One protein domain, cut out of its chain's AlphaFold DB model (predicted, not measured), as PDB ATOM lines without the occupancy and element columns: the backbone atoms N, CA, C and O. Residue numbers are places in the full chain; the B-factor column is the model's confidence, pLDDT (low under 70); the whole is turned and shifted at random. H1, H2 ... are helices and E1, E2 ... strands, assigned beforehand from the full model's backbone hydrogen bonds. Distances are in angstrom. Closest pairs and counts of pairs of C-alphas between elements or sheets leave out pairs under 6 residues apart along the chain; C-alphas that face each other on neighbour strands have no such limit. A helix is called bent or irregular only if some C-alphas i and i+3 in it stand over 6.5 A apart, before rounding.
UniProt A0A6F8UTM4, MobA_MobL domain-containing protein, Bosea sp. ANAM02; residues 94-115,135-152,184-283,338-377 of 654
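What this domain is: This is residues 94 to 115, 135 to 152, 184 to 283 and 338 to 377 of the 654 residues of the protein "MobA_MobL domain-containing protein" of Bosea sp. ANAM02 (UniProt A0A6F8UTM4). A twisted sheet of five strands makes the middle layer, with helices H4 and H5 packed over one face and H2 and H3 over the other, three layers in all. The short H1 follows edge strand E1 and only grazes the sheet, while residues 370 to 376 stick out near the end of the printed part. The printed part has 180 residues, with five named helices and five named strands in the order E1 H1 H2 E2 H3 E3 H4 E4 E5 H5, of mixed class. The sheet's order is E1 E3 E5 E4 E2, antiparallel throughout. The whole is compact and rounded, with a radius of gyration of the C-alphas of 17.3 A and spans of 47 by 43 by 37 A.

Where its parts are: E1, residues 98 to 104, begins with C-alpha 98 at (37.561, 7.734, -13.792) and is 20.1 A long. H1 is residues 105 to 108, H2 137 to 145, E2 186 to 188, and H3 194 to 206, 18.1 A. E3, residues 214 to 222, is 23.6 A long. H4, residues 229 to 244, is 21.3 A long, has a kink of 33 degrees near residue 238 and is irregular, with C-alphas 239 and 242 7.4 A apart. E4 is residues 257 to 262, and E5 is residues 274 to 280, 19.9 A. H5, residues 339 to 357, is 26.5 A long and ends with C-alpha 357 at (23.638, 20.908, -2.543).

How they stand to each other: In the sheet, these backbone pairs of neighbour strands are within hydrogen-bond range: N 101 and O 218 of E1 and E3 at 2.9 A, N 219 and O 277 of E3 and E5 at 2.8 A, N 260 and O 276 of the hairpin E4 and E5 at 2.8 A, and N 259 and O 187 of E4 and E2 at 2.8 A. E3, H4, E4 form a split strand-helix-strand unit, two strands running the same way with E5 between them, and its crossover is right-handed. H4 and H5 touch, closest at the C-alphas of Ile 235 and Val 351, 6.1 A, at a steep tilt of 38 degrees, opposite ways; H5 does so with residues 347 to 355 alone. On the opposite face, H2 and H3 touch, closest at the C-alphas of Gly 138 and Leu 198, 5.1 A, at a shallow tilt of 28 degrees, opposite ways. Every O i to N i+4 pair is within hydrogen-bond range in H2, H3 and H5, and 10 of 12 in H4; H1 is too short for such a pair.

The domain as a whole: The C-alphas farthest apart are those of Asp 250 and Asp 376, 52.3 A. Residues 116 to 134, 153 to 183 and 284 to 337 are not printed; the C-alpha gaps are 13.1, 7.9 and 19.0 A. The links H4 to E4 and E4 to E5 are long. Mean pLDDT of the printed part is 78.1, with 46 residues under 70, among them 135 to 152 and 369 to 377.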
ATOM      1  N   MET A  94      37.556  20.888 -11.714       75.62
ATOM      2  CA  MET A  94      38.773  20.081 -11.610       75.62
ATOM      3  C   MET A  94      38.701  18.772 -12.410       75.62
ATOM      4  O   MET A  94      37.693  18.067 -12.415       75.62
ATOM      5  N   SER A  95      39.830  18.379 -13.005       78.81
ATOM      6  CA  SER A  95      40.019  17.042 -13.583       78.81
ATOM      7  C   SER A  95      39.978  15.951 -12.499       78.81
ATOM      8  O   SER A  95      40.704  16.065 -11.505       78.81
ATOM      9  N   PHE A  96      39.260  14.853 -12.731       83.19
ATOM     10  CA  PHE A  96      39.168  13.706 -11.813       83.19
ATOM     11  C   PHE A  96      39.569  12.377 -12.474       83.19
ATOM     12  O   PHE A  96      39.576  12.240 -13.702       83.19
ATOM     13  N   HIS A  97      39.898  11.370 -11.660       83.19
ATOM     14  CA  HIS A  97      40.146  10.010 -12.132       83.19
ATOM     15  C   HIS A  97      38.843   9.211 -12.267       83.19
ATOM     16  O   HIS A  97      38.102   9.021 -11.304       83.19
ATOM     17  N   PHE A  98      38.616   8.689 -13.472       86.31
ATOM     18  CA  PHE A  98      37.561   7.734 -13.792       86.31
ATOM     19  C   PHE A  98      38.204   6.541 -14.501       86.31
ATOM     20  O   PHE A  98      38.618   6.639 -15.657       86.31
ATOM     21  N   GLY A  99      38.366   5.434 -13.784       80.50
ATOM     22  CA  GLY A  99      38.883   4.184 -14.330       80.50
ATOM     23  C   GLY A  99      37.747   3.280 -14.796       80.50
ATOM     24  O   GLY A  99      36.778   3.096 -14.065       80.50
ATOM     25  N   HIS A 100      37.886   2.670 -15.974       86.12
ATOM     26  CA  HIS A 100      37.015   1.587 -16.441       86.12
ATOM     27  C   HIS A 100      37.848   0.420 -16.967       86.12
ATOM     28  O   HIS A 100      38.779   0.618 -17.748       86.12
ATOM     29  N   THR A 101      37.484  -0.794 -16.563       81.06
ATOM     30  CA  THR A 101      38.051  -2.044 -17.077       81.06
ATOM     31  C   THR A 101      36.913  -2.997 -17.418       81.06
ATOM     32  O   THR A 101      36.025  -3.225 -16.599       81.06
ATOM     33  N   SER A 102      36.947  -3.595 -18.609       78.38
ATOM     34  CA  SER A 102      36.012  -4.658 -18.998       78.38
ATOM     35  C   SER A 102      36.694  -6.020 -18.918       78.38
ATOM     36  O   SER A 102      37.748  -6.220 -19.517       78.38
ATOM     37  N   VAL A 103      36.081  -6.953 -18.196       79.69
ATOM     38  CA  VAL A 103      36.563  -8.326 -18.015       79.69
ATOM     39  C   VAL A 103      35.782  -9.257 -18.931       79.69
ATOM     40  O   VAL A 103      34.555  -9.219 -18.966       79.69
ATOM     41  N   THR A 104      36.498 -10.113 -19.645       79.19
ATOM     42  CA  THR A 104      35.988 -11.196 -20.501       79.19
ATOM     43  C   THR A 104      36.573 -12.531 -20.043       79.19
ATOM     44  O   THR A 104      37.664 -12.534 -19.467       79.19
ATOM     45  N   GLU A 105      35.922 -13.658 -20.346       77.88
ATOM     46  CA  GLU A 105      36.461 -15.004 -20.068       77.88
ATOM     47  C   GLU A 105      37.916 -15.105 -20.555       77.88
ATOM     48  O   GLU A 105      38.834 -15.380 -19.779       77.88
ATOM     49  N   ARG A 106      38.157 -14.719 -21.814       72.25
ATOM     50  CA  ARG A 106      39.486 -14.747 -22.424       72.25
ATOM     51  C   ARG A 106      40.516 -13.883 -21.702       72.25
ATOM     52  O   ARG A 106      41.657 -14.311 -21.586       72.25
ATOM     53  N   SER A 107      40.142 -12.707 -21.190       66.25
ATOM     54  CA  SER A 107      41.066 -11.867 -20.405       66.25
ATOM     55  C   SER A 107      41.447 -12.479 -19.054       66.25
ATOM     56  O   SER A 107      42.539 -12.214 -18.563       66.25
ATOM     57  N   THR A 108      40.588 -13.326 -18.473       66.06
ATOM     58  CA  THR A 108      40.902 -14.057 -17.230       66.06
ATOM     59  C   THR A 108      41.763 -15.299 -17.462       66.06
ATOM     60  O   THR A 108      42.420 -15.765 -16.535       66.06
ATOM     61  N   ALA A 109      41.783 -15.813 -18.696       66.81
ATOM     62  CA  ALA A 109      42.566 -16.974 -19.117       66.81
ATOM     63  C   ALA A 109      43.984 -16.623 -19.623       66.81
ATOM     64  O   ALA A 109      44.738 -17.519 -20.005       66.81
ATOM     65  N   LEU A 110      44.358 -15.336 -19.652       63.16
ATOM     66  CA  LEU A 110      45.707 -14.906 -20.030       63.16
ATOM     67  C   LEU A 110      46.716 -15.266 -18.938       63.16
ATOM     68  O   LEU A 110      46.493 -15.000 -17.756       63.16
ATOM     69  N   LYS A 111      47.858 -15.826 -19.344       55.56
ATOM     70  CA  LYS A 111      49.002 -16.027 -18.447       55.56
ATOM     71  C   LYS A 111      49.709 -14.686 -18.177       55.56
ATOM     72  O   LYS A 111      49.611 -13.783 -19.013       55.56
ATOM     73  N   PRO A 112      50.461 -14.547 -17.068       47.50
ATOM     74  CA  PRO A 112      51.303 -13.374 -16.829       47.50
ATOM     75  C   PRO A 112      52.202 -13.071 -18.040       47.50
ATOM     76  O   PRO A 112      52.691 -13.986 -18.706       47.50
ATOM     77  N   GLY A 113      52.336 -11.790 -18.385       43.34
ATOM     78  CA  GLY A 113      53.029 -11.326 -19.592       43.34
ATOM     79  C   GLY A 113      52.301 -11.518 -20.937       43.34
ATOM     80  O   GLY A 113      52.784 -11.005 -21.946       43.34
ATOM     81  N   GLN A 114      51.151 -12.206 -21.007       40.88
ATOM     82  CA  GLN A 114      50.384 -12.325 -22.257       40.88
ATOM     83  C   GLN A 114      49.439 -11.137 -22.473       40.88
ATOM     84  O   GLN A 114      48.675 -10.749 -21.591       40.88
ATOM     85  N   THR A 115      49.429 -10.604 -23.695       45.91
ATOM     86  CA  THR A 115      48.485  -9.571 -24.137       45.91
ATOM     87  C   THR A 115      47.452 -10.164 -25.096       45.91
ATOM     88  O   THR A 115      47.726 -11.117 -25.828       45.91
ATOM     89  N   SER A 135      42.478 -10.982 -11.550       53.44
ATOM     90  CA  SER A 135      42.026 -11.350 -12.910       53.44
ATOM     91  C   SER A 135      40.623 -11.985 -12.905       53.44
ATOM     92  O   SER A 135      39.754 -11.559 -13.663       53.44
ATOM     93  N   GLN A 136      40.364 -12.930 -11.996       57.97
ATOM     94  CA  GLN A 136      39.072 -13.615 -11.875       57.97
ATOM     95  C   GLN A 136      37.969 -12.721 -11.262       57.97
ATOM     96  O   GLN A 136      38.268 -11.949 -10.344       57.97
ATOM     97  N   PRO A 137      36.690 -12.813 -11.702       57.62
ATOM     98  CA  PRO A 137      35.630 -11.903 -11.251       57.62
ATOM     99  C   PRO A 137      35.325 -11.993  -9.748       57.62
ATOM    100  O   PRO A 137      35.270 -10.958  -9.084       57.62
ATOM    101  N   GLY A 138      35.219 -13.209  -9.193       51.28
ATOM    102  CA  GLY A 138      34.973 -13.424  -7.757       51.28
ATOM    103  C   GLY A 138      36.134 -12.964  -6.867       51.28
ATOM    104  O   GLY A 138      35.920 -12.319  -5.848       51.28
ATOM    105  N   ALA A 139      37.384 -13.170  -7.299       48.66
ATOM    106  CA  ALA A 139      38.555 -12.671  -6.572       48.66
ATOM    107  C   ALA A 139      38.611 -11.130  -6.515       48.66
ATOM    108  O   ALA A 139      39.183 -10.564  -5.586       48.66
ATOM    109  N   HIS A 140      38.016 -10.433  -7.494       51.19
ATOM    110  CA  HIS A 140      37.894  -8.976  -7.447       51.19
ATOM    111  C   HIS A 140      36.761  -8.505  -6.522       51.19
ATOM    112  O   HIS A 140      36.944  -7.495  -5.854       51.19
ATOM    113  N   GLN A 141      35.642  -9.240  -6.431       55.50
ATOM    114  CA  GLN A 141      34.569  -8.984  -5.453       55.50
ATOM    115  C   GLN A 141      35.136  -8.983  -4.018       55.50
ATOM    116  O   GLN A 141      35.010  -7.987  -3.310       55.50
ATOM    117  N   LEU A 142      35.891 -10.021  -3.638       53.44
ATOM    118  CA  LEU A 142      36.544 -10.084  -2.319       53.44
ATOM    119  C   LEU A 142      37.571  -8.966  -2.101       53.44
ATOM    120  O   LEU A 142      37.653  -8.376  -1.026       53.44
ATOM    121  N   TYR A 143      38.357  -8.640  -3.133       55.53
ATOM    122  CA  TYR A 143      39.350  -7.572  -3.047       55.53
ATOM    123  C   TYR A 143      38.724  -6.205  -2.738       55.53
ATOM    124  O   TYR A 143      39.337  -5.421  -2.005       55.53
ATOM    125  N   ILE A 144      37.541  -5.896  -3.283       59.72
ATOM    126  CA  ILE A 144      36.879  -4.604  -3.048       59.72
ATOM    127  C   ILE A 144      36.131  -4.553  -1.709       59.72
ATOM    128  O   ILE A 144      35.996  -3.471  -1.153       59.72
ATOM    129  N   GLU A 145      35.721  -5.688  -1.146       54.94
ATOM    130  CA  GLU A 145      35.007  -5.758   0.143       54.94
ATOM    131  C   GLU A 145      35.919  -5.758   1.384       54.94
ATOM    132  O   GLU A 145      35.431  -5.735   2.515       54.94
ATOM    133  N   ARG A 146      37.249  -5.782   1.210       54.69
ATOM    134  CA  ARG A 146      38.210  -5.918   2.319       54.69
ATOM    135  C   ARG A 146      37.954  -4.899   3.453       54.69
ATOM    136  O   ARG A 146      38.124  -3.691   3.277       54.69
ATOM    137  N   ARG A 147      37.612  -5.400   4.652       44.66
ATOM    138  CA  ARG A 147      37.205  -4.611   5.844       44.66
ATOM    139  C   ARG A 147      38.195  -3.518   6.287       44.66
ATOM    140  O   ARG A 147      37.815  -2.614   7.030       44.66
ATOM    141  N   SER A 148      39.459  -3.605   5.875       40.31
ATOM    142  CA  SER A 148      40.518  -2.626   6.169       40.31
ATOM    143  C   SER A 148      40.578  -1.436   5.202       40.31
ATOM    144  O   SER A 148      41.329  -0.501   5.463       40.31
ATOM    145  N   ALA A 149      39.830  -1.461   4.094       44.81
ATOM    146  CA  ALA A 149      39.778  -0.362   3.125       44.81
ATOM    147  C   ALA A 149      38.417   0.342   3.060       44.81
ATOM    148  O   ALA A 149      38.375   1.506   2.674       44.81
ATOM    149  N   VAL A 150      37.326  -0.345   3.416       47.84
ATOM    150  CA  VAL A 150      35.971   0.227   3.393       47.84
ATOM    151  C   VAL A 150      35.863   1.392   4.387       47.84
ATOM    152  O   VAL A 150      36.294   1.275   5.535       47.84
ATOM    153  N   GLU A 151      35.311   2.514   3.923       44.12
ATOM    154  CA  GLU A 151      35.056   3.712   4.731       44.12
ATOM    155  C   GLU A 151      34.092   3.409   5.897       44.12
ATOM    156  O   GLU A 151      33.239   2.526   5.808       44.12
ATOM    157  N   ARG A 152      34.254   4.112   7.024       46.94
ATOM    158  CA  ARG A 152      33.421   3.953   8.223       46.94
ATOM    159  C   ARG A 152      33.078   5.322   8.792       46.94
ATOM    160  O   ARG A 152      33.935   6.203   8.811       46.94
ATOM    161  N   GLU A 184      27.751   0.083   5.785       61.91
ATOM    162  CA  GLU A 184      26.931   0.914   4.874       61.91
ATOM    163  C   GLU A 184      27.654   1.415   3.607       61.91
ATOM    164  O   GLU A 184      27.032   1.732   2.592       61.91
ATOM    165  N   PHE A 185      28.984   1.448   3.662       68.31
ATOM    166  CA  PHE A 185      29.904   1.848   2.602       68.31
ATOM    167  C   PHE A 185      30.270   0.709   1.625       68.31
ATOM    168  O   PHE A 185      31.081   0.913   0.722       68.31
ATOM    169  N   SER A 186      29.673  -0.480   1.768       81.19
ATOM    170  CA  SER A 186      29.796  -1.625   0.856       81.19
ATOM    171  C   SER A 186      28.434  -2.296   0.638       81.19
ATOM    172  O   SER A 186      27.919  -2.965   1.531       81.19
ATOM    173  N   PHE A 187      27.857  -2.144  -0.556       86.00
ATOM    174  CA  PHE A 187      26.472  -2.526  -0.850       86.00
ATOM    175  C   PHE A 187      26.258  -2.924  -2.317       86.00
ATOM    176  O   PHE A 187      27.029  -2.553  -3.203       86.00
ATOM    177  N   GLY A 188      25.175  -3.649  -2.595       88.50
ATOM    178  CA  GLY A 188      24.789  -4.024  -3.952       88.50
ATOM    179  C   GLY A 188      23.773  -5.162  -4.007       88.50
ATOM    180  O   GLY A 188      23.129  -5.495  -3.015       88.50
ATOM    181  N   THR A 189      23.638  -5.753  -5.190       90.19
ATOM    182  CA  THR A 189      22.536  -6.654  -5.568       90.19
ATOM    183  C   THR A 189      22.991  -8.055  -6.001       90.19
ATOM    184  O   THR A 189      22.155  -8.905  -6.295       90.19
ATOM    185  N   THR A 190      24.300  -8.338  -6.014       83.00
ATOM    186  CA  THR A 190      24.876  -9.643  -6.411       83.00
ATOM    187  C   THR A 190      24.709 -10.769  -5.380       83.00
ATOM    188  O   THR A 190      25.000 -11.918  -5.700       83.00
ATOM    189  N   GLY A 191      24.262 -10.467  -4.156       82.56
ATOM    190  CA  GLY A 191      24.054 -11.443  -3.078       82.56
ATOM    191  C   GLY A 191      24.131 -10.804  -1.689       82.56
ATOM    192  O   GLY A 191      24.904  -9.866  -1.476       82.56
ATOM    193  N   LYS A 192      23.346 -11.312  -0.732       79.50
ATOM    194  CA  LYS A 192      23.349 -10.857   0.668       79.50
ATOM    195  C   LYS A 192      24.609 -11.337   1.386       79.50
ATOM    196  O   LYS A 192      25.281 -10.551   2.053       79.50
ATOM    197  N   THR A 193      24.967 -12.605   1.199       78.25
ATOM    198  CA  THR A 193      26.171 -13.214   1.787       78.25
ATOM    199  C   THR A 193      27.371 -13.158   0.836       78.25
ATOM    200  O   THR A 193      27.220 -13.079  -0.383       78.25
ATOM    201  N   GLU A 194      28.589 -13.212   1.383       74.00
ATOM    202  CA  GLU A 194      29.826 -13.279   0.583       74.00
ATOM    203  C   GLU A 194      29.836 -14.514  -0.336       74.00
ATOM    204  O   GLU A 194      30.207 -14.420  -1.508       74.00
ATOM    205  N   ALA A 195      29.337 -15.649   0.166       71.81
ATOM    206  CA  ALA A 195      29.195 -16.888  -0.589       71.81
ATOM    207  C   ALA A 195      28.245 -16.737  -1.792       71.81
ATOM    208  O   ALA A 195      28.595 -17.156  -2.894       71.81
ATOM    209  N   GLU A 196      27.087 -16.085  -1.624       80.94
ATOM    210  CA  GLU A 196      26.171 -15.777  -2.735       80.94
ATOM    211  C   GLU A 196      26.829 -14.884  -3.795       80.94
ATOM    212  O   GLU A 196      26.710 -15.159  -4.990       80.94
ATOM    213  N   ARG A 197      27.566 -13.843  -3.378       82.94
ATOM    214  CA  ARG A 197      28.266 -12.936  -4.306       82.94
ATOM    215  C   ARG A 197      29.372 -13.651  -5.077       82.94
ATOM    216  O   ARG A 197      29.518 -13.449  -6.284       82.94
ATOM    217  N   LEU A 198      30.145 -14.501  -4.401       79.12
ATOM    218  CA  LEU A 198      31.144 -15.360  -5.034       79.12
ATOM    219  C   LEU A 198      30.506 -16.320  -6.037       79.12
ATOM    220  O   LEU A 198      31.000 -16.438  -7.159       79.12
ATOM    221  N   GLU A 199      29.404 -16.967  -5.659       84.25
ATOM    222  CA  GLU A 199      28.683 -17.908  -6.512       84.25
ATOM    223  C   GLU A 199      28.100 -17.218  -7.750       84.25
ATOM    224  O   GLU A 199      28.281 -17.716  -8.861       84.25
ATOM    225  N   PHE A 200      27.510 -16.025  -7.602       88.81
ATOM    226  CA  PHE A 200      27.066 -15.199  -8.728       88.81
ATOM    227  C   PHE A 200      28.198 -14.983  -9.744       88.81
ATOM    228  O   PHE A 200      28.045 -15.275 -10.934       88.81
ATOM    229  N   TRP A 201      29.370 -14.530  -9.284       85.50
ATOM    230  CA  TRP A 201      30.510 -14.276 -10.167       85.50
ATOM    231  C   TRP A 201      31.147 -15.550 -10.729       85.50
ATOM    232  O   TRP A 201      31.671 -15.522 -11.846       85.50
ATOM    233  N   ARG A 202      31.078 -16.673 -10.005       87.81
ATOM    234  CA  ARG A 202      31.503 -17.992 -10.488       87.81
ATOM    235  C   ARG A 202      30.584 -18.493 -11.602       87.81
ATOM    236  O   ARG A 202      31.078 -18.957 -12.626       87.81
ATOM    237  N   LEU A 203      29.267 -18.352 -11.452       90.12
ATOM    238  CA  LEU A 203      28.283 -18.681 -12.487       90.12
ATOM    239  C   LEU A 203      28.445 -17.776 -13.712       90.12
ATOM    240  O   LEU A 203      28.447 -18.270 -14.838       90.12
ATOM    241  N   ALA A 204      28.637 -16.470 -13.502       89.50
ATOM    242  CA  ALA A 204      28.876 -15.490 -14.564       89.50
ATOM    243  C   ALA A 204      30.154 -15.793 -15.368       89.50
ATOM    244  O   ALA A 204      30.204 -15.555 -16.576       89.50
ATOM    245  N   HIS A 205      31.175 -16.349 -14.708       85.75
ATOM    246  CA  HIS A 205      32.404 -16.819 -15.346       85.75
ATOM    247  C   HIS A 205      32.246 -18.174 -16.047       85.75
ATOM    248  O   HIS A 205      32.760 -18.341 -17.148       85.75
ATOM    249  N   LYS A 206      31.485 -19.108 -15.458       87.94
ATOM    250  CA  LYS A 206      31.202 -20.442 -16.019       87.94
ATOM    251  C   LYS A 206      30.304 -20.397 -17.261       87.94
ATOM    252  O   LYS A 206      30.450 -21.234 -18.147       87.94
ATOM    253  N   TYR A 207      29.365 -19.453 -17.318       89.12
ATOM    254  CA  TYR A 207      28.369 -19.347 -18.387       89.12
ATOM    255  C   TYR A 207      28.452 -18.008 -19.141       89.12
ATOM    256  O   TYR A 207      27.484 -17.241 -19.149       89.12
ATOM    257  N   PRO A 208      29.576 -17.704 -19.812       86.50
ATOM    258  CA  PRO A 208      29.679 -16.517 -20.642       86.50
ATOM    259  C   PRO A 208      28.826 -16.668 -21.912       86.50
ATOM    260  O   PRO A 208      28.424 -17.756 -22.327       86.50
ATOM    261  N   GLU A 209      28.552 -15.547 -22.575       84.81
ATOM    262  CA  GLU A 209      27.893 -15.544 -23.889       84.81
ATOM    263  C   GLU A 209      28.791 -16.131 -24.989       84.81
ATOM    264  O   GLU A 209      28.316 -16.778 -25.919       84.81
ATOM    265  N   ARG A 210      30.096 -15.870 -24.870       83.56
ATOM    266  CA  ARG A 210      31.196 -16.264 -25.759       83.56
ATOM    267  C   ARG A 210      32.518 -15.888 -25.082       83.56
ATOM    268  O   ARG A 210      32.517 -14.981 -24.254       83.56
ATOM    269  N   ALA A 211      33.645 -16.450 -25.520       74.44
ATOM    270  CA  ALA A 211      34.963 -16.190 -24.914       74.44
ATOM    271  C   ALA A 211      35.382 -14.704 -24.845       74.44
ATOM    272  O   ALA A 211      36.026 -14.265 -23.893       74.44
ATOM    273  N   ASN A 212      34.988 -13.907 -25.845       75.56
ATOM    274  CA  ASN A 212      35.221 -12.456 -25.882       75.56
ATOM    275  C   ASN A 212      34.022 -11.641 -25.341       75.56
ATOM    276  O   ASN A 212      33.956 -10.427 -25.536       75.56
ATOM    277  N   GLY A 213      33.028 -12.296 -24.739       79.94
ATOM    278  CA  GLY A 213      31.884 -11.654 -24.101       79.94
ATOM    279  C   GLY A 213      32.325 -10.989 -22.805       79.94
ATOM    280  O   GLY A 213      33.097 -11.565 -22.039       79.94
ATOM    281  N   ILE A 214      31.858  -9.763 -22.572       84.62
ATOM    282  CA  ILE A 214      32.110  -9.072 -21.308       84.62
ATOM    283  C   ILE A 214      31.269  -9.753 -20.226       84.62
ATOM    284  O   ILE A 214      30.097 -10.040 -20.442       84.62
ATOM    285  N   ILE A 215      31.890 -10.021 -19.085       84.88
ATOM    286  CA  ILE A 215      31.279 -10.624 -17.898       84.88
ATOM    287  C   ILE A 215      31.100  -9.550 -16.824       84.88
ATOM    288  O   ILE A 215      30.071  -9.490 -16.169       84.88
ATOM    289  N   GLN A 216      32.090  -8.671 -16.657       86.25
ATOM    290  CA  GLN A 216      32.111  -7.678 -15.586       86.25
ATOM    291  C   GLN A 216      32.680  -6.359 -16.110       86.25
ATOM    292  O   GLN A 216      33.759  -6.336 -16.708       86.25
ATOM    293  N   HIS A 217      31.985  -5.256 -15.853       86.88
ATOM    294  CA  HIS A 217      32.564  -3.920 -15.914       86.88
ATOM    295  C   HIS A 217      33.043  -3.534 -14.515       86.88
ATOM    296  O   HIS A 217      32.340  -3.766 -13.534       86.88
ATOM    297  N   ARG A 218      34.242  -2.962 -14.421       87.56
ATOM    298  CA  ARG A 218      34.830  -2.464 -13.175       87.56
ATOM    299  C   ARG A 218      35.076  -0.974 -13.321       87.56
ATOM    300  O   ARG A 218      35.799  -0.573 -14.233       87.56
ATOM    301  N   PHE A 219      34.507  -0.186 -12.427       86.19
ATOM    302  CA  PHE A 219      34.718   1.249 -12.325       86.19
ATOM    303  C   PHE A 219      35.572   1.569 -11.099       86.19
ATOM    304  O   PHE A 219      35.432   0.935 -10.052       86.19
ATOM    305  N   ILE A 220      36.446   2.561 -11.244       86.81
ATOM    306  CA  ILE A 220      37.177   3.194 -10.144       86.81
ATOM    307  C   ILE A 220      36.848   4.681 -10.217       86.81
ATOM    308  O   ILE A 220      37.274   5.367 -11.148       86.81
ATOM    309  N   LEU A 221      36.053   5.151  -9.266       88.75
ATOM    310  CA  LEU A 221      35.511   6.505  -9.228       88.75
ATOM    311  C   LEU A 221      36.275   7.308  -8.178       88.75
ATOM    312  O   LEU A 221      36.240   6.939  -7.007       88.75
ATOM    313  N   GLN A 222      36.963   8.385  -8.558       90.25
ATOM    314  CA  GLN A 222      37.521   9.313  -7.572       90.25
ATOM    315  C   GLN A 222      36.398  10.127  -6.926       90.25
ATOM    316  O   GLN A 222      35.593  10.730  -7.631       90.25
ATOM    317  N   LEU A 223      36.378  10.168  -5.596       86.75
ATOM    318  CA  LEU A 223      35.430  10.954  -4.813       86.75
ATOM    319  C   LEU A 223      36.126  12.212  -4.253       86.75
ATOM    320  O   LEU A 223      37.332  12.163  -3.983       86.75
ATOM    321  N   PRO A 224      35.415  13.340  -4.054       85.06
ATOM    322  CA  PRO A 224      36.002  14.529  -3.435       85.06
ATOM    323  C   PRO A 224      36.494  14.255  -2.004       85.06
ATOM    324  O   PRO A 224      35.811  13.575  -1.229       85.06
ATOM    325  N   LYS A 225      37.647  14.830  -1.624       83.19
ATOM    326  CA  LYS A 225      38.105  14.825  -0.216       83.19
ATOM    327  C   LYS A 225      37.273  15.791   0.635       83.19
ATOM    328  O   LYS A 225      37.151  15.615   1.837       83.19
ATOM    329  N   GLU A 226      36.726  16.809  -0.024       81.00
ATOM    330  CA  GLU A 226      35.901  17.888   0.506       81.00
ATOM    331  C   GLU A 226      34.481  17.404   0.839       81.00
ATOM    332  O   GLU A 226      33.771  18.038   1.621       81.00
ATOM    333  N   ALA A 227      34.064  16.277   0.254       76.19
ATOM    334  CA  ALA A 227      32.801  15.631   0.571       76.19
ATOM    335  C   ALA A 227      32.822  15.046   1.995       76.19
ATOM    336  O   ALA A 227      33.865  14.597   2.479       76.19
ATOM    337  N   SER A 228      31.669  14.994   2.656       79.88
ATOM    338  CA  SER A 228      31.495  14.146   3.843       79.88
ATOM    339  C   SER A 228      31.335  12.669   3.446       79.88
ATOM    340  O   SER A 228      31.162  12.340   2.269       79.88
ATOM    341  N   ALA A 229      31.388  11.757   4.421       78.19
ATOM    342  CA  ALA A 229      31.157  10.331   4.177       78.19
ATOM    343  C   ALA A 229      29.738  10.069   3.627       78.19
ATOM    344  O   ALA A 229      29.558   9.300   2.683       78.19
ATOM    345  N   THR A 230      28.729  10.769   4.154       82.44
ATOM    346  CA  THR A 230      27.330  10.652   3.717       82.44
ATOM    347  C   THR A 230      27.112  11.216   2.310       82.44
ATOM    348  O   THR A 230      26.449  10.571   1.500       82.44
ATOM    349  N   GLU A 231      27.736  12.345   1.962       83.69
ATOM    350  CA  GLU A 231      27.739  12.883   0.589       83.69
ATOM    351  C   GLU A 231      28.445  11.935  -0.396       83.69
ATOM    352  O   GLU A 231      27.939  11.682  -1.491       83.69
ATOM    353  N   ARG A 232      29.590  11.348  -0.009       89.81
ATOM    354  CA  ARG A 232      30.273  10.314  -0.810       89.81
ATOM    355  C   ARG A 232      29.363   9.117  -1.073       89.81
ATOM    356  O   ARG A 232      29.279   8.651  -2.212       89.81
ATOM    357  N   LEU A 233      28.659   8.644  -0.045       86.31
ATOM    358  CA  LEU A 233      27.695   7.557  -0.166       86.31
ATOM    359  C   LEU A 233      26.519   7.939  -1.079       86.31
ATOM    360  O   LEU A 233      26.120   7.127  -1.915       86.31
ATOM    361  N   ALA A 234      26.006   9.170  -0.983       90.50
ATOM    362  CA  ALA A 234      24.949   9.687  -1.853       90.50
ATOM    363  C   ALA A 234      25.378   9.725  -3.332       90.50
ATOM    364  O   ALA A 234      24.654   9.208  -4.185       90.50
ATOM    365  N   ILE A 235      26.586  10.223  -3.632       94.44
ATOM    366  CA  ILE A 235      27.171  10.224  -4.986       94.44
ATOM    367  C   ILE A 235      27.222   8.802  -5.560       94.44
ATOM    368  O   ILE A 235      26.814   8.575  -6.700       94.44
ATOM    369  N   VAL A 236      27.702   7.822  -4.785       94.75
ATOM    370  CA  VAL A 236      27.831   6.436  -5.269       94.75
ATOM    371  C   VAL A 236      26.468   5.755  -5.405       94.75
ATOM    372  O   VAL A 236      26.252   5.067  -6.402       94.75
ATOM    373  N   LYS A 237      25.519   5.994  -4.488       94.69
ATOM    374  CA  LYS A 237      24.125   5.527  -4.614       94.69
ATOM    375  C   LYS A 237      23.457   6.088  -5.877       94.69
ATOM    376  O   LYS A 237      22.880   5.326  -6.649       94.69
ATOM    377  N   ALA A 238      23.609   7.383  -6.158       96.06
ATOM    378  CA  ALA A 238      23.100   8.003  -7.385       96.06
ATOM    379  C   ALA A 238      23.812   7.491  -8.657       96.06
ATOM    380  O   ALA A 238      23.193   7.346  -9.717       96.06
ATOM    381  N   PHE A 239      25.103   7.151  -8.563       96.38
ATOM    382  CA  PHE A 239      25.822   6.512  -9.663       96.38
ATOM    383  C   PHE A 239      25.255   5.121  -9.978       96.38
ATOM    384  O   PHE A 239      25.014   4.832 -11.147       96.38
ATOM    385  N   VAL A 240      24.979   4.275  -8.982       96.00
ATOM    386  CA  VAL A 240      24.468   2.911  -9.231       96.00
ATOM    387  C   VAL A 240      22.957   2.822  -9.459       96.00
ATOM    388  O   VAL A 240      22.493   1.796  -9.950       96.00
ATOM    389  N   ALA A 241      22.192   3.881  -9.177       95.31
ATOM    390  CA  ALA A 241      20.732   3.889  -9.305       95.31
ATOM    391  C   ALA A 241      20.181   3.344 -10.649       95.31
ATOM    392  O   ALA A 241      19.231   2.566 -10.601       95.31
ATOM    393  N   PRO A 242      20.766   3.622 -11.840       93.00
ATOM    394  CA  PRO A 242      20.284   3.039 -13.101       93.00
ATOM    395  C   PRO A 242      20.540   1.531 -13.260       93.00
ATOM    396  O   PRO A 242      19.964   0.913 -14.149       93.00
ATOM    397  N   PHE A 243      21.421   0.939 -12.449       93.31
ATOM    398  CA  PHE A 243      21.632  -0.513 -12.401       93.31
ATOM    399  C   PHE A 243      20.643  -1.185 -11.436       93.31
ATOM    400  O   PHE A 243      20.226  -2.313 -11.684       93.31
ATOM    401  N   ASP A 244      20.249  -0.476 -10.372       91.75
ATOM    402  CA  ASP A 244      19.247  -0.902  -9.382       91.75
ATOM    403  C   ASP A 244      17.791  -0.655  -9.834       91.75
ATOM    404  O   ASP A 244      16.844  -1.145  -9.218       91.75
ATOM    405  N   ALA A 245      17.585   0.110 -10.905       90.44
ATOM    406  CA  ALA A 245      16.273   0.311 -11.503       90.44
ATOM    407  C   ALA A 245      15.799  -0.954 -12.258       90.44
ATOM    408  O   ALA A 245      16.607  -1.583 -12.951       90.44
ATOM    409  N   PRO A 246      14.503  -1.318 -12.167       88.81
ATOM    410  CA  PRO A 246      13.876  -2.274 -13.079       88.81
ATOM    411  C   PRO A 246      14.026  -1.851 -14.546       88.81
ATOM    412  O   PRO A 246      14.058  -0.659 -14.862       88.81
ATOM    413  N   PHE A 247      14.096  -2.827 -15.451       82.38
ATOM    414  CA  PHE A 247      14.328  -2.576 -16.877       82.38
ATOM    415  C   PHE A 247      13.078  -2.197 -17.676       82.38
ATOM    416  O   PHE A 247      13.199  -1.658 -18.780       82.38
ATOM    417  N   GLY A 248      11.893  -2.432 -17.118       77.69
ATOM    418  CA  GLY A 248      10.614  -2.003 -17.670       77.69
ATOM    419  C   GLY A 248       9.515  -2.036 -16.612       77.69
ATOM    420  O   GLY A 248       9.758  -2.438 -15.477       77.69
ATOM    421  N   VAL A 249       8.301  -1.634 -16.994       75.62
ATOM    422  CA  VAL A 249       7.115  -1.710 -16.117       75.62
ATOM    423  C   VAL A 249       6.807  -3.168 -15.748       75.62
ATOM    424  O   VAL A 249       6.540  -3.460 -14.588       75.62
ATOM    425  N   ASP A 250       6.956  -4.079 -16.715       82.00
ATOM    426  CA  ASP A 250       6.700  -5.520 -16.566       82.00
ATOM    427  C   ASP A 250       7.986  -6.369 -16.435       82.00
ATOM    428  O   ASP A 250       7.918  -7.599 -16.393       82.00
ATOM    429  N   ASP A 251       9.170  -5.738 -16.391       83.31
ATOM    430  CA  ASP A 251      10.457  -6.427 -16.207       83.31
ATOM    431  C   ASP A 251      11.191  -5.911 -14.961       83.31
ATOM    432  O   ASP A 251      11.949  -4.938 -14.994       83.31
ATOM    433  N   ASP A 252      10.966  -6.625 -13.858       87.62
ATOM    434  CA  ASP A 252      11.580  -6.457 -12.537       87.62
ATOM    435  C   ASP A 252      13.091  -6.755 -12.504       87.62
ATOM    436  O   ASP A 252      13.741  -6.512 -11.483       87.62
ATOM    437  N   ARG A 253      13.678  -7.273 -13.595       91.38
ATOM    438  CA  ARG A 253      15.126  -7.486 -13.679       91.38
ATOM    439  C   ARG A 253      15.881  -6.181 -13.480       91.38
ATOM    440  O   ARG A 253      15.575  -5.156 -14.084       91.38
ATOM    441  N   LYS A 254      16.960  -6.282 -12.712       93.38
ATOM    442  CA  LYS A 254      17.966  -5.241 -12.481       93.38
ATOM    443  C   LYS A 254      19.290  -5.687 -13.094       93.38
ATOM    444  O   LYS A 254      19.455  -6.875 -13.380       93.38
ATOM    445  N   ILE A 255      20.259  -4.785 -13.262       94.62
ATOM    446  CA  ILE A 255      21.651  -5.200 -13.498       94.62
ATOM    447  C   ILE A 255      22.310  -5.451 -12.132       94.62
ATOM    448  O   ILE A 255      22.434  -4.509 -11.347       94.62
ATOM    449  N   PRO A 256      22.803  -6.669 -11.846       95.00
ATOM    450  CA  PRO A 256      23.559  -6.921 -10.628       95.00
ATOM    451  C   PRO A 256      24.817  -6.059 -10.551       95.00
ATOM    452  O   PRO A 256      25.615  -6.008 -11.494       95.00
ATOM    453  N   TYR A 257      25.024  -5.417  -9.408       94.62
ATOM    454  CA  TYR A 257      26.222  -4.640  -9.125       94.62
ATOM    455  C   TYR A 257      26.683  -4.836  -7.678       94.62
ATOM    456  O   TYR A 257      25.929  -5.307  -6.826       94.62
ATOM    457  N   TRP A 258      27.922  -4.439  -7.401       90.75
ATOM    458  CA  TRP A 258      28.419  -4.216  -6.049       90.75
ATOM    459  C   TRP A 258      29.317  -2.983  -6.012       90.75
ATOM    460  O   TRP A 258      30.173  -2.811  -6.880       90.75
ATOM    461  N   ALA A 259      29.120  -2.129  -5.015       87.94
ATOM    462  CA  ALA A 259      29.872  -0.909  -4.781       87.94
ATOM    463  C   ALA A 259      30.556  -0.970  -3.410       87.94
ATOM    464  O   ALA A 259      29.939  -1.370  -2.429       87.94
ATOM    465  N   ALA A 260      31.816  -0.548  -3.341       82.75
ATOM    466  CA  ALA A 260      32.569  -0.400  -2.101       82.75
ATOM    467  C   ALA A 260      33.332   0.932  -2.112       82.75
ATOM    468  O   ALA A 260      34.138   1.186  -3.012       82.75
ATOM    469  N   LEU A 261      33.070   1.785  -1.123       85.31
ATOM    470  CA  LEU A 261      33.730   3.075  -0.934       85.31
ATOM    471  C   LEU A 261      34.982   2.871  -0.086       85.31
ATOM    472  O   LEU A 261      34.899   2.363   1.031       85.31
ATOM    473  N   HIS A 262      36.147   3.231  -0.624       78.38
ATOM    474  CA  HIS A 262      37.435   3.074   0.045       78.38
ATOM    475  C   HIS A 262      37.932   4.402   0.604       78.38
ATOM    476  O   HIS A 262      38.157   5.370  -0.134       78.38
ATOM    477  N   ALA A 263      38.167   4.402   1.914       71.25
ATOM    478  CA  ALA A 263      38.917   5.445   2.590       71.25
ATOM    479  C   ALA A 263      40.421   5.305   2.271       71.25
ATOM    480  O   ALA A 263      40.915   4.202   1.998       71.25
ATOM    481  N   PRO A 264      41.191   6.404   2.290       66.56
ATOM    482  CA  PRO A 264      42.631   6.336   2.109       66.56
ATOM    483  C   PRO A 264      43.307   5.652   3.310       66.56
ATOM    484  O   PRO A 264      43.104   6.031   4.460       66.56
ATOM    485  N   THR A 265      44.142   4.650   3.034       53.94
ATOM    486  CA  THR A 265      44.987   3.985   4.037       53.94
ATOM    487  C   THR A 265      46.294   4.754   4.264       53.94
ATOM    488  O   THR A 265      46.652   5.620   3.467       53.94
ATOM    489  N   ALA A 266      47.056   4.400   5.307       44.34
ATOM    490  CA  ALA A 266      48.361   5.009   5.614       44.34
ATOM    491  C   ALA A 266      49.390   4.934   4.458       44.34
ATOM    492  O   ALA A 266      50.291   5.765   4.377       44.34
ATOM    493  N   ASP A 267      49.226   3.968   3.551       40.34
ATOM    494  CA  ASP A 267      50.048   3.735   2.355       40.34
ATOM    495  C   ASP A 267      49.573   4.507   1.099       40.34
ATOM    496  O   ASP A 267      50.101   4.342  -0.010       40.34
ATOM    497  N   ASN A 268      48.528   5.326   1.229       47.53
ATOM    498  CA  ASN A 268      47.896   6.054   0.134       47.53
ATOM    499  C   ASN A 268      47.847   7.564   0.420       47.53
ATOM    500  O   ASN A 268      47.983   8.004   1.555       47.53
ATOM    501  N   ASP A 269      47.639   8.370  -0.624       59.22
ATOM    502  CA  ASP A 269      47.418   9.811  -0.449       59.22
ATOM    503  C   ASP A 269      46.132  10.019   0.386       59.22
ATOM    504  O   ASP A 269      45.090   9.482  -0.009       59.22
ATOM    505  N   PRO A 270      46.160  10.775   1.503       56.12
ATOM    506  CA  PRO A 270      45.026  10.930   2.428       56.12
ATOM    507  C   PRO A 270      43.831  11.685   1.826       56.12
ATOM    508  O   PRO A 270      42.819  11.890   2.488       56.12
ATOM    509  N   ARG A 271      43.933  12.108   0.565       67.75
ATOM    510  CA  ARG A 271      42.884  12.789  -0.200       67.75
ATOM    511  C   ARG A 271      42.249  11.866  -1.248       67.75
ATOM    512  O   ARG A 271      41.343  12.278  -1.964       67.75
ATOM    513  N   ASN A 272      42.744  10.632  -1.384       72.75
ATOM    514  CA  ASN A 272      42.340   9.667  -2.407       72.75
ATOM    515  C   ASN A 272      41.180   8.772  -1.933       72.75
ATOM    516  O   ASN A 272      41.317   7.547  -1.848       72.75
ATOM    517  N   PHE A 273      40.039   9.395  -1.636       79.75
ATOM    518  CA  PHE A 273      38.767   8.688  -1.498       79.75
ATOM    519  C   PHE A 273      38.328   8.184  -2.873       79.75
ATOM    520  O   PHE A 273      38.357   8.926  -3.858       79.75
ATOM    521  N   HIS A 274      37.949   6.912  -2.963       86.44
ATOM    522  CA  HIS A 274      37.553   6.315  -4.235       86.44
ATOM    523  C   HIS A 274      36.553   5.182  -4.041       86.44
ATOM    524  O   HIS A 274      36.651   4.426  -3.082       86.44
ATOM    525  N   ALA A 275      35.609   5.032  -4.967       84.81
ATOM    526  CA  ALA A 275      34.706   3.889  -4.994       84.81
ATOM    527  C   ALA A 275      35.138   2.877  -6.054       84.81
ATOM    528  O   ALA A 275      35.399   3.232  -7.207       84.81
ATOM    529  N   HIS A 276      35.151   1.608  -5.670       88.94
ATOM    530  CA  HIS A 276      35.133   0.492  -6.601       88.94
ATOM    531  C   HIS A 276      33.680   0.102  -6.865       88.94
ATOM    532  O   HIS A 276      32.955  -0.213  -5.926       88.94
ATOM    533  N   VAL A 277      33.259   0.086  -8.130       88.81
ATOM    534  CA  VAL A 277      31.934  -0.422  -8.520       88.81
ATOM    535  C   VAL A 277      32.111  -1.499  -9.577       88.81
ATOM    536  O   VAL A 277      32.689  -1.249 -10.633       88.81
ATOM    537  N   ILE A 278      31.616  -2.702  -9.310       89.81
ATOM    538  CA  ILE A 278      31.548  -3.787 -10.288       89.81
ATOM    539  C   ILE A 278      30.110  -4.016 -10.720       89.81
ATOM    540  O   ILE A 278      29.204  -4.029  -9.900       89.81
ATOM    541  N   VAL A 279      29.910  -4.172 -12.025       92.38
ATOM    542  CA  VAL A 279      28.593  -4.201 -12.665       92.38
ATOM    543  C   VAL A 279      28.565  -5.370 -13.643       92.38
ATOM    544  O   VAL A 279      29.492  -5.534 -14.447       92.38
ATOM    545  N   PHE A 280      27.536  -6.214 -13.563       94.50
ATOM    546  CA  PHE A 280      27.311  -7.289 -14.525       94.50
ATOM    547  C   PHE A 280      26.863  -6.715 -15.877       94.50
ATOM    548  O   PHE A 280      26.411  -5.577 -15.976       94.50
ATOM    549  N   ASN A 281      27.024  -7.467 -16.964       92.31
ATOM    550  CA  ASN A 281      26.889  -6.892 -18.304       92.31
ATOM    551  C   ASN A 281      25.447  -6.868 -18.866       92.31
ATOM    552  O   ASN A 281      25.256  -6.440 -20.005       92.31
ATOM    553  N   ARG A 282      24.447  -7.355 -18.120       92.62
ATOM    554  CA  ARG A 282      23.042  -7.479 -18.558       92.62
ATOM    555  C   ARG A 282      22.064  -7.511 -17.370       92.62
ATOM    556  O   ARG A 282      22.516  -7.793 -16.260       92.62
ATOM    557  N   PRO A 283      20.759  -7.249 -17.583       94.38
ATOM    558  CA  PRO A 283      19.735  -7.466 -16.569       94.38
ATOM    559  C   PRO A 283      19.582  -8.959 -16.288       94.38
ATOM    560  O   PRO A 283      19.686  -9.768 -17.212       94.38
ATOM    561  N   ARG A 338      29.503   4.126 -26.874       84.62
ATOM    562  CA  ARG A 338      30.249   5.137 -26.096       84.62
ATOM    563  C   ARG A 338      29.694   5.352 -24.676       84.62
ATOM    564  O   ARG A 338      29.513   6.485 -24.243       84.62
ATOM    565  N   PHE A 339      29.343   4.278 -23.968       87.25
ATOM    566  CA  PHE A 339      28.750   4.408 -22.634       87.25
ATOM    567  C   PHE A 339      29.749   4.890 -21.587       87.25
ATOM    568  O   PHE A 339      29.377   5.687 -20.742       87.25
ATOM    569  N   VAL A 340      31.020   4.493 -21.678       87.81
ATOM    570  CA  VAL A 340      32.065   4.917 -20.729       87.81
ATOM    571  C   VAL A 340      32.234   6.441 -20.729       87.81
ATOM    572  O   VAL A 340      32.409   7.036 -19.671       87.81
ATOM    573  N   GLN A 341      32.122   7.084 -21.897       87.25
ATOM    574  CA  GLN A 341      32.120   8.544 -22.016       87.25
ATOM    575  C   GLN A 341      30.895   9.161 -21.321       87.25
ATOM    576  O   GLN A 341      31.067  10.033 -20.474       87.25
ATOM    577  N   ARG A 342      29.685   8.649 -21.604       92.12
ATOM    578  CA  ARG A 342      28.436   9.108 -20.960       92.12
ATOM    579  C   ARG A 342      28.450   8.912 -19.443       92.12
ATOM    580  O   ARG A 342      27.983   9.773 -18.716       92.12
ATOM    581  N   GLU A 343      28.998   7.803 -18.953       92.31
ATOM    582  CA  GLU A 343      29.105   7.526 -17.516       92.31
ATOM    583  C   GLU A 343      30.134   8.426 -16.825       92.31
ATOM    584  O   GLU A 343      29.917   8.825 -15.683       92.31
ATOM    585  N   ARG A 344      31.220   8.807 -17.511       92.94
ATOM    586  CA  ARG A 344      32.186   9.788 -16.994       92.94
ATOM    587  C   ARG A 344      31.572  11.189 -16.901       92.94
ATOM    588  O   ARG A 344      31.772  11.868 -15.898       92.94
ATOM    589  N   GLU A 345      30.817  11.597 -17.917       94.00
ATOM    590  CA  GLU A 345      30.040  12.844 -17.931       94.00
ATOM    591  C   GLU A 345      28.969  12.851 -16.829       94.00
ATOM    592  O   GLU A 345      28.963  13.739 -15.974       94.00
ATOM    593  N   ARG A 346      28.136  11.801 -16.767       95.81
ATOM    594  CA  ARG A 346      27.104  11.616 -15.736       95.81
ATOM    595  C   ARG A 346      27.697  11.646 -14.331       95.81
ATOM    596  O   ARG A 346      27.151  12.317 -13.464       95.81
ATOM    597  N   PHE A 347      28.821  10.967 -14.100       96.69
ATOM    598  CA  PHE A 347      29.492  10.970 -12.801       96.69
ATOM    599  C   PHE A 347      29.974  12.370 -12.390       96.69
ATOM    600  O   PHE A 347      29.779  12.754 -11.240       96.69
ATOM    601  N   ALA A 348      30.531  13.164 -13.314       94.94
ATOM    602  CA  ALA A 348      30.879  14.558 -13.025       94.94
ATOM    603  C   ALA A 348      29.641  15.387 -12.647       94.94
ATOM    604  O   ALA A 348      29.678  16.117 -11.661       94.94
ATOM    605  N   GLY A 349      28.532  15.224 -13.380       95.56
ATOM    606  CA  GLY A 349      27.254  15.869 -13.062       95.56
ATOM    607  C   GLY A 349      26.720  15.497 -11.673       95.56
ATOM    608  O   GLY A 349      26.321  16.379 -10.919       95.56
ATOM    609  N   LEU A 350      26.780  14.213 -11.301       96.88
ATOM    610  CA  LEU A 350      26.366  13.724  -9.979       96.88
ATOM    611  C   LEU A 350      27.225  14.293  -8.841       96.88
ATOM    612  O   LEU A 350      26.683  14.721  -7.825       96.88
ATOM    613  N   VAL A 351      28.552  14.332  -9.015       94.44
ATOM    614  CA  VAL A 351      29.456  14.969  -8.044       94.44
ATOM    615  C   VAL A 351      29.146  16.462  -7.930       94.44
ATOM    616  O   VAL A 351      29.033  16.971  -6.820       94.44
ATOM    617  N   ASN A 352      28.963  17.159  -9.053       93.25
ATOM    618  CA  ASN A 352      28.670  18.591  -9.061       93.25
ATOM    619  C   ASN A 352      27.362  18.915  -8.338       93.25
ATOM    620  O   ASN A 352      27.358  19.813  -7.502       93.25
ATOM    621  N   ALA A 353      26.297  18.153  -8.595       94.44
ATOM    622  CA  ALA A 353      25.000  18.339  -7.951       94.44
ATOM    623  C   ALA A 353      25.058  18.135  -6.425       94.44
ATOM    624  O   ALA A 353      24.518  18.953  -5.681       94.44
ATOM    625  N   GLU A 354      25.745  17.094  -5.936       91.25
ATOM    626  CA  GLU A 354      25.856  16.868  -4.485       91.25
ATOM    627  C   GLU A 354      26.770  17.906  -3.812       91.25
ATOM    628  O   GLU A 354      26.465  18.372  -2.717       91.25
ATOM    629  N   MET A 355      27.855  18.336  -4.468       87.50
ATOM    630  CA  MET A 355      28.727  19.399  -3.944       87.50
ATOM    631  C   MET A 355      28.043  20.770  -3.941       87.50
ATOM    632  O   MET A 355      28.260  21.551  -3.019       87.50
ATOM    633  N   GLU A 356      27.178  21.050  -4.917       91.12
ATOM    634  CA  GLU A 356      26.328  22.242  -4.940       91.12
ATOM    635  C   GLU A 356      25.310  22.244  -3.803       91.12
ATOM    636  O   GLU A 356      25.254  23.195  -3.027       91.12
ATOM    637  N   LYS A 357      24.580  21.136  -3.644       90.81
ATOM    638  CA  LYS A 357      23.638  20.908  -2.543       90.81
ATOM    639  C   LYS A 357      24.306  21.000  -1.165       90.81
ATOM    640  O   LYS A 357      23.689  21.488  -0.224       90.81
ATOM    641  N   ALA A 358      25.565  20.575  -1.048       79.50
ATOM    642  CA  ALA A 358      26.372  20.702   0.166       79.50
ATOM    643  C   ALA A 358      27.007  22.099   0.364       79.50
ATOM    644  O   ALA A 358      27.790  22.279   1.296       79.50
ATOM    645  N   GLY A 359      26.725  23.080  -0.507       83.19
ATOM    646  CA  GLY A 359      27.254  24.448  -0.417       83.19
ATOM    647  C   GLY A 359      28.752  24.583  -0.728       83.19
ATOM    648  O   GLY A 359      29.372  25.589  -0.387       83.19
ATOM    649  N   LYS A 360      29.367  23.576  -1.356       79.44
ATOM    650  CA  LYS A 360      30.816  23.511  -1.602       79.44
ATOM    651  C   LYS A 360      31.137  24.050  -2.991       79.44
ATOM    652  O   LYS A 360      30.476  23.715  -3.967       79.44
ATOM    653  N   ALA A 361      32.201  24.845  -3.107       75.62
ATOM    654  CA  ALA A 361      32.613  25.464  -4.375       75.62
ATOM    655  C   ALA A 361      33.289  24.493  -5.370       75.62
ATOM    656  O   ALA A 361      33.528  24.846  -6.523       75.62
ATOM    657  N   ILE A 362      33.621  23.271  -4.943       76.56
ATOM    658  CA  ILE A 362      34.296  22.278  -5.785       76.56
ATOM    659  C   ILE A 362      33.386  21.780  -6.916       76.56
ATOM    660  O   ILE A 362      32.247  21.368  -6.689       76.56
ATOM    661  N   ARG A 363      33.911  21.777  -8.143       83.88
ATOM    662  CA  ARG A 363      33.277  21.179  -9.325       83.88
ATOM    663  C   ARG A 363      34.262  20.261 -10.046       83.88
ATOM    664  O   ARG A 363      35.474  20.432  -9.930       83.88
ATOM    665  N   TYR A 364      33.739  19.283 -10.768       88.25
ATOM    666  CA  TYR A 364      34.436  18.304 -11.597       88.25
ATOM    667  C   TYR A 364      34.156  18.584 -13.076       88.25
ATOM    668  O   TYR A 364      33.009  18.833 -13.455       88.25
ATOM    669  N   ASP A 365      35.191  18.473 -13.911       85.75
ATOM    670  CA  ASP A 365      35.070  18.499 -15.370       85.75
ATOM    671  C   ASP A 365      35.444  17.135 -15.970       85.75
ATOM    672  O   ASP A 365      36.478  16.537 -15.647       85.75
ATOM    673  N   HIS A 366      34.560  16.616 -16.823       86.38
ATOM    674  CA  HIS A 366      34.680  15.306 -17.455       86.38
ATOM    675  C   HIS A 366      35.482  15.334 -18.762       86.38
ATOM    676  O   HIS A 366      35.911  14.272 -19.225       86.38
ATOM    677  N   ARG A 367      35.685  16.515 -19.356       81.25
ATOM    678  CA  ARG A 367      36.387  16.695 -20.631       81.25
ATOM    679  C   ARG A 367      37.871  16.329 -20.515       81.25
ATOM    680  O   ARG A 367      38.442  16.184 -19.428       81.25
ATOM    681  N   SER A 368      38.512  16.094 -21.652       72.50
ATOM    682  CA  SER A 368      39.974  16.098 -21.752       72.50
ATOM    683  C   SER A 368      40.515  17.531 -21.727       72.50
ATOM    684  O   SER A 368      39.779  18.481 -21.981       72.50
ATOM    685  N   TYR A 369      41.816  17.702 -21.465       66.31
ATOM    686  CA  TYR A 369      42.448  19.025 -21.526       66.31
ATOM    687  C   TYR A 369      42.264  19.690 -22.902       66.31
ATOM    688  O   TYR A 369      41.920  20.864 -22.955       66.31
ATOM    689  N   ALA A 370      42.353  18.926 -23.997       65.38
ATOM    690  CA  ALA A 370      42.108  19.435 -25.348       65.38
ATOM    691  C   ALA A 370      40.660  19.927 -25.558       65.38
ATOM    692  O   ALA A 370      40.452  21.009 -26.097       65.38
ATOM    693  N   GLU A 371      39.658  19.174 -25.091       68.94
ATOM    694  CA  GLU A 371      38.233  19.559 -25.160       68.94
ATOM    695  C   GLU A 371      37.868  20.714 -24.204       68.94
ATOM    696  O   GLU A 371      36.839  21.363 -24.382       68.94
ATOM    697  N   ALA A 372      38.704  20.974 -23.196       62.66
ATOM    698  CA  ALA A 372      38.612  22.114 -22.282       62.66
ATOM    699  C   ALA A 372      39.423  23.344 -22.753       62.66
ATOM    700  O   ALA A 372      39.655  24.263 -21.971       62.66
ATOM    701  N   GLY A 373      39.916  23.349 -24.001       61.06
ATOM    702  CA  GLY A 373      40.718  24.445 -24.564       61.06
ATOM    703  C   GLY A 373      42.153  24.543 -24.025       61.06
ATOM    704  O   GLY A 373      42.889  25.461 -24.378       61.06
ATOM    705  N   ILE A 374      42.584  23.592 -23.193       61.47
ATOM    706  CA  ILE A 374      43.909  23.559 -22.574       61.47
ATOM    707  C   ILE A 374      44.865  22.742 -23.452       61.47
ATOM    708  O   ILE A 374      45.064  21.540 -23.252       61.47
ATOM    709  N   LEU A 375      45.468  23.405 -24.437       52.78
ATOM    710  CA  LEU A 375      46.341  22.754 -25.421       52.78
ATOM    711  C   LEU A 375      47.797  22.580 -24.939       52.78
ATOM    712  O   LEU A 375      48.457  21.629 -25.349       52.78
ATOM    713  N   ASP A 376      48.273  23.408 -24.001       50.25
ATOM    714  CA  ASP A 376      49.685  23.454 -23.564       50.25
ATOM    715  C   ASP A 376      50.040  22.507 -22.389       50.25
ATOM    716  O   ASP A 376      50.976  22.754 -21.615       50.25
ATOM    717  N   VAL A 377      49.292  21.410 -22.211       48.47
ATOM    718  CA  VAL A 377      49.555  20.408 -21.159       48.47
ATOM    719  C   VAL A 377      50.074  19.105 -21.747       48.47
ATOM    720  O   VAL A 377      49.315  18.232 -22.167       48.47
TER     721      VAL A 377